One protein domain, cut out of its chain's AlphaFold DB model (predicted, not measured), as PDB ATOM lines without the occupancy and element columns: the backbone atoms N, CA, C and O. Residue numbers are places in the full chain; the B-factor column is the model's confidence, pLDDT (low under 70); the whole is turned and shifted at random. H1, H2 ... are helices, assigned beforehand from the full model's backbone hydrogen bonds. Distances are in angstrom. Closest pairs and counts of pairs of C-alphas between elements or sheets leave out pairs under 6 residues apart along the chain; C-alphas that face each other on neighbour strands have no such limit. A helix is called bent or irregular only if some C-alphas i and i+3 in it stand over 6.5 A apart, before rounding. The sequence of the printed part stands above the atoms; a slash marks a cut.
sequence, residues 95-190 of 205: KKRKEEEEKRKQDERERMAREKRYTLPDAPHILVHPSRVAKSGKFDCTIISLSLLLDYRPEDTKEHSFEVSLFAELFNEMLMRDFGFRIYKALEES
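AT A GLANCE: This is residues 95 to 190 of the 205 residues of the protein "Hypothetical protein" of Timema tahoe (UniProt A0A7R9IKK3). Two long helices, H1 and H5, lie at opposite ends of a stretched-out chain and have no contact with each other; between them runs a winding backbone that folds back at the short helix H2 and again at H4, just before H5. The short H3 packs on the first half of H5, while residues 95 to 113 of H1, the loop of residues 119 to 126, and residues 173 to 190 with the far part of H5 stick out. The printed part has 96 residues with five named helices, in the order H1, H2, H3, H4, H5, and no named strand; the class is all helix. The whole is extended, with a radius of gyration of the C-alphas of 21.6 A, and elongated, spanning 69 by 38 by 24 A.

HOW THE PARTS SIT: H1, residues 95 to 117, touches no helix. H2, residues 134 to 137, touches no helix either. H3, residues 146 to 149, and H5, residues 159 to 188, touch; their closest C-alphas are those of Leu 149 and Ala 168, 6.4 A apart. H5 touches H3 with residues 164 to 172 alone. H4, residues 154 to 157, is close to H5 but not clearly touching it, with the closest C-alphas, those of Asp 156 and Phe 162, 7.6 A apart. H1 and H5 are apart, and so are H2 and H5. In H1 every O i to N i+4 pair is within hydrogen-bond range, and in H5 24 of 26 are; H2, H3 and H4, with four residues each, are too short for such a pair, and each has its one O i to N i+3 pair within range.

IN THESE COORDINATES: H1 begins at C-alpha 95, (63.782, 127.302, 98.648), and is 32.7 A long from first to last C-alpha. H2 follows with C-alpha 134 at (81.830, 144.397, 102.537). H3 and H4 have four residues each. H5 is the longest helix, 43.9 A from first to last C-alpha, and ends at C-alpha 188, (98.849, 160.770, 150.115). It is irregular: C-alphas 160 and 163 are 7.2 A apart.

THE WHOLE: The two C-alphas farthest apart are those of Lys 95 and Ser 190, 72.9 A. Without the stretches that stand free, the body of 51 residues spans 39 by 23 by 14 A. The link from H1 to H2, 16 residues, is long; H2 to H3 is short, and H3 to H4 and H4 to H5 are tight. The printed part has no cut. Its mean pLDDT is 88.0, and residue 95 is the one printed residue under 70.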
ATOM      1  N   LYS A  95      62.907 126.292  99.254       68.88
ATOM      2  CA  LYS A  95      63.782 127.302  98.648       68.88
ATOM      3  C   LYS A  95      64.431 128.185  99.711       68.88
ATOM      4  O   LYS A  95      65.642 128.393  99.676       68.88
ATOM      5  N   LYS A  96      63.658 128.623 100.708       73.38
ATOM      6  CA  LYS A  96      64.170 129.410 101.838       73.38
ATOM      7  C   LYS A  96      65.086 128.587 102.750       73.38
ATOM      8  O   LYS A  96      66.133 129.079 103.168       73.38
ATOM      9  N   ARG A  97      64.748 127.316 103.006       75.62
ATOM     10  CA  ARG A  97      65.607 126.391 103.770       75.62
ATOM     11  C   ARG A  97      66.907 126.074 103.027       75.62
ATOM     12  O   ARG A  97      67.957 126.058 103.661       75.62
ATOM     13  N   LYS A  98      66.869 125.908 101.697       76.69
ATOM     14  CA  LYS A  98      68.072 125.741 100.861       76.69
ATOM     15  C   LYS A  98      68.976 126.974 100.897       76.69
ATOM     16  O   LYS A  98      70.178 126.812 101.070       76.69
ATOM     17  N   GLU A  99      68.428 128.186 100.797       76.75
ATOM     18  CA  GLU A  99      69.217 129.427 100.898       76.75
ATOM     19  C   GLU A  99      69.879 129.596 102.279       76.75
ATOM     20  O   GLU A  99      71.050 129.975 102.370       76.75
ATOM     21  N   GLU A 100      69.174 129.272 103.369       77.81
ATOM     22  CA  GLU A 100      69.755 129.285 104.718       77.81
ATOM     23  C   GLU A 100      70.828 128.203 104.911       77.81
ATOM     24  O   GLU A 100      71.849 128.451 105.560       77.81
ATOM     25  N   GLU A 101      70.632 127.014 104.339       81.81
ATOM     26  CA  GLU A 101      71.597 125.915 104.402       81.81
ATOM     27  C   GLU A 101      72.863 126.214 103.579       81.81
ATOM     28  O   GLU A 101      73.973 125.953 104.050       81.81
ATOM     29  N   GLU A 102      72.734 126.818 102.394       80.50
ATOM     30  CA  GLU A 102      73.878 127.274 101.594       80.50
ATOM     31  C   GLU A 102      74.668 128.373 102.309       80.50
ATOM     32  O   GLU A 102      75.898 128.299 102.379       80.50
ATOM     33  N   LYS A 103      73.980 129.343 102.926       81.81
ATOM     34  CA  LYS A 103      74.628 130.388 103.727       81.81
ATOM     35  C   LYS A 103      75.389 129.799 104.917       81.81
ATOM     36  O   LYS A 103      76.538 130.170 105.147       81.81
ATOM     37  N   ARG A 104      74.800 128.832 105.629       80.94
ATOM     38  CA  ARG A 104      75.476 128.117 106.728       80.94
ATOM     39  C   ARG A 104      76.709 127.353 106.253       80.94
ATOM     40  O   ARG A 104      77.758 127.458 106.882       80.94
ATOM     41  N   LYS A 105      76.617 126.632 105.130       85.25
ATOM     42  CA  LYS A 105      77.768 125.926 104.537       85.25
ATOM     43  C   LYS A 105      78.873 126.894 104.124       85.25
ATOM     44  O   LYS A 105      80.052 126.586 104.301       85.25
ATOM     45  N   GLN A 106      78.513 128.055 103.585       79.69
ATOM     46  CA  GLN A 106      79.479 129.093 103.241       79.69
ATOM     47  C   GLN A 106      80.156 129.673 104.489       79.69
ATOM     48  O   GLN A 106      81.385 129.751 104.514       79.69
ATOM     49  N   ASP A 107      79.395 129.973 105.543       79.69
ATOM     50  CA  ASP A 107      79.924 130.458 106.823       79.69
ATOM     51  C   ASP A 107      80.867 129.432 107.481       79.69
ATOM     52  O   ASP A 107      81.958 129.786 107.935       79.69
ATOM     53  N   GLU A 108      80.511 128.143 107.481       84.94
ATOM     54  CA  GLU A 108      81.375 127.065 107.987       84.94
ATOM     55  C   GLU A 108      82.665 126.930 107.171       84.94
ATOM     56  O   GLU A 108      83.754 126.762 107.731       84.94
ATOM     57  N   ARG A 109      82.572 127.054 105.843       84.00
ATOM     58  CA  ARG A 109      83.738 127.025 104.954       84.00
ATOM     59  C   ARG A 109      84.655 128.218 105.196       84.00
ATOM     60  O   ARG A 109      85.878 128.057 105.216       84.00
ATOM     61  N   GLU A 110      84.091 129.404 105.402       81.00
ATOM     62  CA  GLU A 110      84.847 130.605 105.749       81.00
ATOM     63  C   GLU A 110      85.495 130.496 107.129       81.00
ATOM     64  O   GLU A 110      86.660 130.885 107.279       81.00
ATOM     65  N   ARG A 111      84.791 129.918 108.108       81.81
ATOM     66  CA  ARG A 111      85.311 129.653 109.451       81.81
ATOM     67  C   ARG A 111      86.490 128.683 109.419       81.81
ATOM     68  O   ARG A 111      87.559 129.043 109.904       81.81
ATOM     69  N   MET A 112      86.347 127.519 108.781       82.94
ATOM     70  CA  MET A 112      87.447 126.555 108.621       82.94
ATOM     71  C   MET A 112      88.645 127.179 107.899       82.94
ATOM     72  O   MET A 112      89.803 126.979 108.270       82.94
ATOM     73  N   ALA A 113      88.384 127.982 106.868       83.25
ATOM     74  CA  ALA A 113      89.441 128.669 106.148       83.25
ATOM     75  C   ALA A 113      90.113 129.772 106.992       83.25
ATOM     76  O   ALA A 113      91.274 130.096 106.741       83.25
ATOM     77  N   ARG A 114      89.414 130.357 107.973       80.19
ATOM     78  CA  ARG A 114      89.967 131.315 108.943       80.19
ATOM     79  C   ARG A 114      90.828 130.601 109.983       80.19
ATOM     80  O   ARG A 114      91.975 130.993 110.144       80.19
ATOM     81  N   GLU A 115      90.332 129.518 110.576       80.75
ATOM     82  CA  GLU A 115      91.074 128.686 111.540       80.75
ATOM     83  C   GLU A 115      92.362 128.108 110.929       80.75
ATOM     84  O   GLU A 115      93.392 128.055 111.591       80.75
ATOM     85  N   LYS A 116      92.356 127.757 109.632       82.81
ATOM     86  CA  LYS A 116      93.567 127.291 108.933       82.81
ATOM     87  C   LYS A 116      94.573 128.407 108.615       82.81
ATOM     88  O   LYS A 116      95.761 128.130 108.483       82.81
ATOM     89  N   ARG A 117      94.110 129.644 108.402       78.88
ATOM     90  CA  ARG A 117      94.965 130.772 107.974       78.88
ATOM     91  C   ARG A 117      95.511 131.601 109.127       78.88
ATOM     92  O   ARG A 117      96.531 132.255 108.941       78.88
ATOM     93  N   TYR A 118      94.828 131.614 110.266       79.38
ATOM     94  CA  TYR A 118      95.174 132.465 111.394       79.38
ATOM     95  C   TYR A 118      95.376 131.606 112.638       79.38
ATOM     96  O   TYR A 118      94.430 131.024 113.158       79.38
ATOM     97  N   THR A 119      96.616 131.544 113.115       83.38
ATOM     98  CA  THR A 119      96.940 131.016 114.441       83.38
ATOM     99  C   THR A 119      96.726 132.110 115.477       83.38
ATOM    100  O   THR A 119      97.054 133.273 115.232       83.38
ATOM    101  N   LEU A 120      96.172 131.748 116.634       82.75
ATOM    102  CA  LEU A 120      96.044 132.686 117.743       82.75
ATOM    103  C   LEU A 120      97.443 133.012 118.300       82.75
ATOM    104  O   LEU A 120      98.229 132.084 118.488       82.75
ATOM    105  N   PRO A 121      97.776 134.292 118.540       87.38
ATOM    106  CA  PRO A 121      99.019 134.665 119.209       87.38
ATOM    107  C   PRO A 121      99.042 134.203 120.674       87.38
ATOM    108  O   PRO A 121      98.001 134.195 121.329       87.38
ATOM    109  N   ASP A 122     100.231 133.904 121.203       89.94
ATOM    110  CA  ASP A 122     100.405 133.483 122.606       89.94
ATOM    111  C   ASP A 122     100.154 134.621 123.612       89.94
ATOM    112  O   ASP A 122      99.752 134.390 124.751       89.94
ATOM    113  N   ALA A 123     100.389 135.869 123.200       92.25
ATOM    114  CA  ALA A 123     100.116 137.057 124.006       92.25
ATOM    115  C   ALA A 123      98.722 137.646 123.692       92.25
ATOM    116  O   ALA A 123      98.188 137.409 122.605       92.25
ATOM    117  N   PRO A 124      98.127 138.462 124.585       92.12
ATOM    118  CA  PRO A 124      96.832 139.098 124.333       92.12
ATOM    119  C   PRO A 124      96.862 140.015 123.103       92.12
ATOM    120  O   PRO A 124      97.616 140.985 123.067       92.12
ATOM    121  N   HIS A 125      96.035 139.717 122.099       87.31
ATOM    122  CA  HIS A 125      95.937 140.482 120.855       87.31
ATOM    123  C   HIS A 125      94.481 140.638 120.420       87.31
ATOM    124  O   HIS A 125      93.665 139.733 120.590       87.31
ATOM    125  N   ILE A 126      94.173 141.773 119.793       86.75
ATOM    126  CA  ILE A 126      92.903 141.965 119.091       86.75
ATOM    127  C   ILE A 126      93.085 141.463 117.660       86.75
ATOM    128  O   ILE A 126      93.888 142.001 116.899       86.75
ATOM    129  N   LEU A 127      92.333 140.428 117.290       84.81
ATOM    130  CA  LEU A 127      92.339 139.883 115.936       84.81
ATOM    131  C   LEU A 127      91.217 140.504 115.115       84.81
ATOM    132  O   LEU A 127      90.040 140.386 115.452       84.81
ATOM    133  N   VAL A 128      91.593 141.139 114.008       84.31
ATOM    134  CA  VAL A 128      90.652 141.778 113.092       84.31
ATOM    135  C   VAL A 128      90.712 141.075 111.744       84.31
ATOM    136  O   VAL A 128      91.774 140.924 111.141       84.31
ATOM    137  N   HIS A 129      89.551 140.646 111.255       82.94
ATOM    138  CA  HIS A 129      89.400 140.027 109.942       82.94
ATOM    139  C   HIS A 129      88.406 140.851 109.124       82.94
ATOM    140  O   HIS A 129      87.201 140.588 109.201       82.94
ATOM    141  N   PRO A 130      88.884 141.853 108.367       84.69
ATOM    142  CA  PRO A 130      88.024 142.674 107.530       84.69
ATOM    143  C   PRO A 130      87.186 141.802 106.588       84.69
ATOM    144  O   PRO A 130      87.673 140.813 106.027       84.69
ATOM    145  N   SER A 131      85.906 142.141 106.434       81.00
ATOM    146  CA  SER A 131      85.016 141.391 105.550       81.00
ATOM    147  C   SER A 131      85.476 141.519 104.100       81.00
ATOM    148  O   SER A 131      85.607 142.621 103.571       81.00
ATOM    149  N   ARG A 132      85.667 140.375 103.435       78.38
ATOM    150  CA  ARG A 132      86.094 140.319 102.027       78.38
ATOM    151  C   ARG A 132      85.003 140.746 101.047       78.38
ATOM    152  O   ARG A 132      85.305 141.027  99.894       78.38
ATOM    153  N   VAL A 133      83.750 140.783 101.497       85.00
ATOM    154  CA  VAL A 133      82.583 141.126 100.668       85.00
ATOM    155  C   VAL A 133      82.038 142.523 100.972       85.00
ATOM    156  O   VAL A 133      81.457 143.162 100.097       85.00
ATOM    157  N   ALA A 134      82.258 143.047 102.183       85.81
ATOM    158  CA  ALA A 134      81.830 144.397 102.537       85.81
ATOM    159  C   ALA A 134      82.575 145.451 101.706       85.81
ATOM    160  O   ALA A 134      83.770 145.316 101.437       85.81
ATOM    161  N   LYS A 135      81.866 146.511 101.292       87.44
ATOM    162  CA  LYS A 135      82.410 147.600 100.454       87.44
ATOM    163  C   LYS A 135      83.226 147.087  99.249       87.44
ATOM    164  O   LYS A 135      84.260 147.656  98.911       87.44
ATOM    165  N   SER A 136      82.776 146.009  98.596       86.00
ATOM    166  CA  SER A 136      83.484 145.372  97.467       86.00
ATOM    167  C   SER A 136      84.914 144.920  97.805       86.00
ATOM    168  O   SER A 136      85.826 145.065  96.993       86.00
ATOM    169  N   GLY A 137      85.133 144.440  99.033       82.00
ATOM    170  CA  GLY A 137      86.442 143.992  99.512       82.00
ATOM    171  C   GLY A 137      87.418 145.121  99.852       82.00
ATOM    172  O   GLY A 137      88.568 144.841 100.173       82.00
ATOM    173  N   LYS A 138      86.972 146.384  99.812       83.06
ATOM    174  CA  LYS A 138      87.757 147.566 100.212       83.06
ATOM    175  C   LYS A 138      87.519 147.981 101.665       83.06
ATOM    176  O   LYS A 138      87.823 149.109 102.033       83.06
ATOM    177  N   PHE A 139      86.892 147.127 102.469       86.81
ATOM    178  CA  PHE A 139      86.771 147.377 103.899       86.81
ATOM    179  C   PHE A 139      88.117 147.083 104.566       86.81
ATOM    180  O   PHE A 139      88.579 145.942 104.546       86.81
ATOM    181  N   ASP A 140      88.742 148.111 105.126       84.44
ATOM    182  CA  ASP A 140      90.030 148.056 105.804       84.44
ATOM    183  C   ASP A 140      89.896 148.397 107.294       84.44
ATOM    184  O   ASP A 140      88.865 148.870 107.776       84.44
ATOM    185  N   CYS A 141      90.935 148.065 108.057       86.25
ATOM    186  CA  CYS A 141      91.053 148.408 109.468       86.25
ATOM    187  C   CYS A 141      92.460 148.945 109.698       86.25
ATOM    188  O   CYS A 141      93.437 148.306 109.303       86.25
ATOM    189  N   THR A 142      92.551 150.096 110.352       87.62
ATOM    190  CA  THR A 142      93.812 150.809 110.561       87.62
ATOM    191  C   THR A 142      94.036 150.997 112.050       87.62
ATOM    192  O   THR A 142      93.105 151.316 112.788       87.62
ATOM    193  N   ILE A 143      95.273 150.792 112.495       89.69
ATOM    194  CA  ILE A 143      95.671 151.069 113.874       89.69
ATOM    195  C   ILE A 143      95.979 152.560 113.975       89.69
ATOM    196  O   ILE A 143      96.829 153.069 113.246       89.69
ATOM    197  N   ILE A 144      95.285 153.246 114.877       91.12
ATOM    198  CA  ILE A 144      95.445 154.676 115.126       91.12
ATOM    199  C   ILE A 144      95.668 154.878 116.627       91.12
ATOM    200  O   ILE A 144      94.964 154.287 117.444       91.12
ATOM    201  N   SER A 145      96.666 155.685 116.994       95.00
ATOM    202  CA  SER A 145      96.917 156.036 118.393       95.00
ATOM    203  C   SER A 145      95.899 157.055 118.899       95.00
ATOM    204  O   SER A 145      95.432 157.912 118.150       95.00
ATOM    205  N   LEU A 146      95.620 157.024 120.203       95.06
ATOM    206  CA  LEU A 146      94.772 158.032 120.844       95.06
ATOM    207  C   LEU A 146      95.302 159.455 120.607       95.06
ATOM    208  O   LEU A 146      94.530 160.346 120.284       95.06
ATOM    209  N   SER A 147      96.621 159.649 120.684       95.00
ATOM    210  CA  SER A 147      97.257 160.942 120.407       95.00
ATOM    211  C   SER A 147      96.965 161.483 119.009       95.00
ATOM    212  O   SER A 147      96.877 162.692 118.847       95.00
ATOM    213  N   LEU A 148      96.816 160.604 118.010       93.50
ATOM    214  CA  LEU A 148      96.498 161.017 116.647       93.50
ATOM    215  C   LEU A 148      95.012 161.357 116.506       93.50
ATOM    216  O   LEU A 148      94.678 162.270 115.767       93.50
ATOM    217  N   LEU A 149      94.127 160.649 117.221       93.31
ATOM    218  CA  LEU A 149      92.692 160.964 117.244       93.31
ATOM    219  C   LEU A 149      92.392 162.309 117.917       93.31
ATOM    220  O   LEU A 149      91.412 162.952 117.561       93.31
ATOM    221  N   LEU A 150      93.220 162.715 118.880       94.12
ATOM    222  CA  LEU A 150      93.098 163.999 119.579       94.12
ATOM    223  C   LEU A 150      93.726 165.172 118.799       94.12
ATOM    224  O   LEU A 150      93.485 166.328 119.140       94.12
ATOM    225  N   ASP A 151      94.531 164.903 117.765       93.25
ATOM    226  CA  ASP A 151      95.137 165.929 116.912       93.25
ATOM    227  C   ASP A 151      94.193 166.276 115.752       93.25
ATOM    228  O   ASP A 151      94.276 165.715 114.658       93.25
ATOM    229  N   TYR A 152      93.231 167.163 116.018       88.62
ATOM    230  CA  TYR A 152      92.187 167.530 115.063       88.62
ATOM    231  C   TYR A 152      92.751 168.095 113.759       88.62
ATOM    232  O   TYR A 152      93.319 169.190 113.730       88.62
ATOM    233  N   ARG A 153      92.478 167.412 112.644       87.69
ATOM    234  CA  ARG A 153      92.775 167.932 111.306       87.69
ATOM    235  C   ARG A 153      91.501 168.395 110.603       87.69
ATOM    236  O   ARG A 153      90.405 167.938 110.934       87.69
ATOM    237  N   PRO A 154      91.605 169.283 109.600       85.94
ATOM    238  CA  PRO A 154      90.443 169.735 108.835       85.94
ATOM    239  C   PRO A 154      89.609 168.583 108.255       85.94
ATOM    240  O   PRO A 154      88.384 168.679 108.180       85.94
ATOM    241  N   GLU A 155      90.244 167.468 107.890       82.25
ATOM    242  CA  GLU A 155      89.578 166.276 107.361       82.25
ATOM    243  C   GLU A 155      88.673 165.576 108.387       82.25
ATOM    244  O   GLU A 155      87.717 164.908 107.980       82.25
ATOM    245  N   ASP A 156      88.940 165.769 109.681       83.50
ATOM    246  CA  ASP A 156      88.258 165.137 110.817       83.50
ATOM    247  C   ASP A 156      87.019 165.931 111.284       83.50
ATOM    248  O   ASP A 156      86.261 165.476 112.135       83.50
ATOM    249  N   THR A 157      86.741 167.087 110.667       82.50
ATOM    250  CA  THR A 157      85.544 167.917 110.934       82.50
ATOM    251  C   THR A 157      84.258 167.380 110.294       82.50
ATOM    252  O   THR A 157      83.190 167.986 110.395       82.50
ATOM    253  N   LYS A 158      84.343 166.239 109.604       87.06
ATOM    254  CA  LYS A 158      83.210 165.612 108.922       87.06
ATOM    255  C   LYS A 158      82.352 164.829 109.913       87.06
ATOM    256  O   LYS A 158      82.861 164.171 110.811       87.06
ATOM    257  N   GLU A 159      81.042 164.811 109.671       86.50
ATOM    258  CA  GLU A 159      80.048 164.164 110.545       86.50
ATOM    259  C   GLU A 159      80.367 162.691 110.858       86.50
ATOM    260  O   GLU A 159      80.194 162.246 111.986       86.50
ATOM    261  N   HIS A 160      80.917 161.943 109.898       84.38
ATOM    262  CA  HIS A 160      81.255 160.528 110.100       84.38
ATOM    263  C   HIS A 160      82.428 160.278 111.058       84.38
ATOM    264  O   HIS A 160      82.625 159.137 111.470       84.38
ATOM    265  N   SER A 161      83.207 161.309 111.392       88.12
ATOM    266  CA  SER A 161      84.305 161.226 112.361       88.12
ATOM    267  C   SER A 161      83.890 161.707 113.754       88.12
ATOM    268  O   SER A 161      84.602 161.447 114.718       88.12
ATOM    269  N   PHE A 162      82.729 162.362 113.887       90.44
ATOM    270  CA  PHE A 162      82.310 163.015 115.129       90.44
ATOM    271  C   PHE A 162      82.244 162.058 116.322       90.44
ATOM    272  O   PHE A 162      82.809 162.351 117.373       90.44
ATOM    273  N   GLU A 163      81.589 160.903 116.165       94.12
ATOM    274  CA  GLU A 163      81.460 159.927 117.256       94.12
ATOM    275  C   GLU A 163      82.824 159.398 117.717       94.12
ATOM    276  O   GLU A 163      83.036 159.184 118.909       94.12
ATOM    277  N   VAL A 164      83.764 159.233 116.780       92.88
ATOM    278  CA  VAL A 164      85.125 158.770 117.075       92.88
ATOM    279  C   VAL A 164      85.887 159.828 117.868       92.88
ATOM    280  O   VAL A 164      86.516 159.495 118.870       92.88
ATOM    281  N   SER A 165      85.791 161.095 117.462       92.69
ATOM    282  CA  SER A 165      86.407 162.213 118.179       92.69
ATOM    283  C   SER A 165      85.829 162.378 119.584       92.69
ATOM    284  O   SER A 165      86.575 162.471 120.554       92.69
ATOM    285  N   LEU A 166      84.500 162.329 119.717       93.56
ATOM    286  CA  LEU A 166      83.826 162.405 121.014       93.56
ATOM    287  C   LEU A 166      84.263 161.264 121.939       93.56
ATOM    288  O   LEU A 166      84.533 161.484 123.118       93.56
ATOM    289  N   PHE A 167      84.360 160.044 121.407       96.19
ATOM    290  CA  PHE A 167      84.870 158.906 122.163       96.19
ATOM    291  C   PHE A 167      86.320 159.124 122.613       96.19
ATOM    292  O   PHE A 167      86.633 158.858 123.773       96.19
ATOM    293  N   ALA A 168      87.192 159.606 121.723       96.19
ATOM    294  CA  ALA A 168      88.596 159.854 122.040       96.19
ATOM    295  C   ALA A 168      88.752 160.858 123.193       96.19
ATOM    296  O   ALA A 168      89.527 160.598 124.113       96.19
ATOM    297  N   GLU A 169      87.972 161.942 123.188       95.69
ATOM    298  CA  GLU A 169      87.965 162.947 124.259       95.69
ATOM    299  C   GLU A 169      87.525 162.357 125.600       95.69
ATOM    300  O   GLU A 169      88.256 162.440 126.587       95.69
ATOM    301  N   LEU A 170      86.369 161.686 125.633       97.88
ATOM    302  CA  LEU A 170      85.842 161.081 126.861       97.88
ATOM    303  C   LEU A 170      86.780 160.004 127.415       97.88
ATOM    304  O   LEU A 170      86.965 159.878 128.628       97.88
ATOM    305  N   PHE A 171      87.388 159.217 126.528       97.88
ATOM    306  CA  PHE A 171      88.351 158.199 126.917       97.88
ATOM    307  C   PHE A 171      89.635 158.823 127.472       97.88
ATOM    308  O   PHE A 171      90.148 158.362 128.493       97.88
ATOM    309  N   ASN A 172      90.131 159.896 126.852       97.69
ATOM    310  CA  ASN A 172      91.282 160.636 127.352       97.69
ATOM    311  C   ASN A 172      90.992 161.283 128.716       97.69
ATOM    312  O   ASN A 172      91.811 161.178 129.628       97.69
ATOM    313  N   GLU A 173      89.811 161.877 128.900       97.69
ATOM    314  CA  GLU A 173      89.368 162.434 130.183       97.69
ATOM    315  C   GLU A 173      89.333 161.362 131.280       97.69
ATOM    316  O   GLU A 173      89.878 161.561 132.368       97.69
ATOM    317  N   MET A 174      88.766 160.190 130.978       98.31
ATOM    318  CA  MET A 174      88.756 159.050 131.893       98.31
ATOM    319  C   MET A 174      90.180 158.629 132.288       98.31
ATOM    320  O   MET A 174      90.445 158.430 133.474       98.31
ATOM    321  N   LEU A 175      91.106 158.525 131.326       97.75
ATOM    322  CA  LEU A 175      92.503 158.177 131.602       97.75
ATOM    323  C   LEU A 175      93.198 159.232 132.466       97.75
ATOM    324  O   LEU A 175      93.836 158.879 133.457       97.75
ATOM    325  N   MET A 176      93.061 160.515 132.122       97.25
ATOM    326  CA  MET A 176      93.650 161.617 132.888       97.25
ATOM    327  C   MET A 176      93.133 161.632 134.325       97.25
ATOM    328  O   MET A 176      93.924 161.758 135.261       97.25
ATOM    329  N   ARG A 177      91.823 161.444 134.510       98.06
ATOM    330  CA  ARG A 177      91.201 161.347 135.830       98.06
ATOM    331  C   ARG A 177      91.785 160.179 136.618       98.06
ATOM    332  O   ARG A 177      92.269 160.373 137.730       98.06
ATOM    333  N   ASP A 178      91.768 158.978 136.053       98.25
ATOM    334  CA  ASP A 178      92.198 157.768 136.752       98.25
ATOM    335  C   ASP A 178      93.702 157.804 137.079       98.25
ATOM    336  O   ASP A 178      94.108 157.410 138.175       98.25
ATOM    337  N   PHE A 179      94.542 158.314 136.174       97.88
ATOM    338  CA  PHE A 179      95.968 158.525 136.445       97.88
ATOM    339  C   PHE A 179      96.199 159.612 137.491       97.88
ATOM    340  O   PHE A 179      97.012 159.411 138.392       97.88
ATOM    341  N   GLY A 180      95.449 160.714 137.430       97.94
ATOM    342  CA  GLY A 180      95.480 161.766 138.442       97.94
ATOM    343  C   GLY A 180      95.162 161.225 139.835       97.94
ATOM    344  O   GLY A 180      95.923 161.462 140.769       97.94
ATOM    345  N   PHE A 181      94.109 160.412 139.969       97.75
ATOM    346  CA  PHE A 181      93.764 159.761 141.237       97.75
ATOM    347  C   PHE A 181      94.834 158.782 141.718       97.75
ATOM    348  O   PHE A 181      95.120 158.735 142.912       97.75
ATOM    349  N   ARG A 182      95.448 158.011 140.812       97.50
ATOM    350  CA  ARG A 182      96.553 157.108 141.177       97.50
ATOM    351  C   ARG A 182      97.749 157.881 141.723       97.50
ATOM    352  O   ARG A 182      98.311 157.468 142.731       97.50
ATOM    353  N   ILE A 183      98.113 158.993 141.084       97.06
ATOM    354  CA  ILE A 183      99.204 159.859 141.546       97.06
ATOM    355  C   ILE A 183      98.843 160.486 142.892       97.06
ATOM    356  O   ILE A 183      99.639 160.412 143.819       97.06
ATOM    357  N   TYR A 184      97.640 161.054 143.017       96.88
ATOM    358  CA  TYR A 184      97.152 161.638 144.266       96.88
ATOM    359  C   TYR A 184      97.248 160.639 145.422       96.88
ATOM    360  O   TYR A 184      97.867 160.935 146.439       96.88
ATOM    361  N   LYS A 185      96.711 159.431 145.229       96.75
ATOM    362  CA  LYS A 185      96.732 158.376 146.242       96.75
ATOM    363  C   LYS A 185      98.160 157.960 146.601       96.75
ATOM    364  O   LYS A 185      98.470 157.817 147.774       96.75
ATOM    365  N   ALA A 186      99.046 157.831 145.613       95.94
ATOM    366  CA  ALA A 186     100.451 157.509 145.864       95.94
ATOM    367  C   ALA A 186     101.187 158.606 146.658       95.94
ATOM    368  O   ALA A 186     102.080 158.295 147.440       95.94
ATOM    369  N   LEU A 187     100.827 159.880 146.464       94.19
ATOM    370  CA  LEU A 187     101.385 160.999 147.227       94.19
ATOM    371  C   LEU A 187     100.817 161.068 148.647       94.19
ATOM    372  O   LEU A 187     101.567 161.338 149.578       94.19
ATOM    373  N   GLU A 188      99.521 160.818 148.811       94.44
ATOM    374  CA  GLU A 188      98.849 160.770 150.115       94.44
ATOM    375  C   GLU A 188      99.369 159.612 150.981       94.44
ATOM    376  O   GLU A 188      99.581 159.776 152.179       94.44
ATOM    377  N   GLU A 189      99.628 158.454 150.372       94.31
ATOM    378  CA  GLU A 189     100.213 157.283 151.037       94.31
ATOM    379  C   GLU A 189     101.733 157.408 151.248       94.31
ATOM    380  O   GLU A 189     102.334 156.577 151.936       94.31
ATOM    381  N   SER A 190     102.377 158.424 150.667       90.12
ATOM    382  CA  SER A 190     103.812 158.631 150.835       90.12
ATOM    383  C   SER A 190     104.117 159.075 152.269       90.12
ATOM    384  O   SER A 190     103.477 159.997 152.774       90.12
TER     385      SER A 190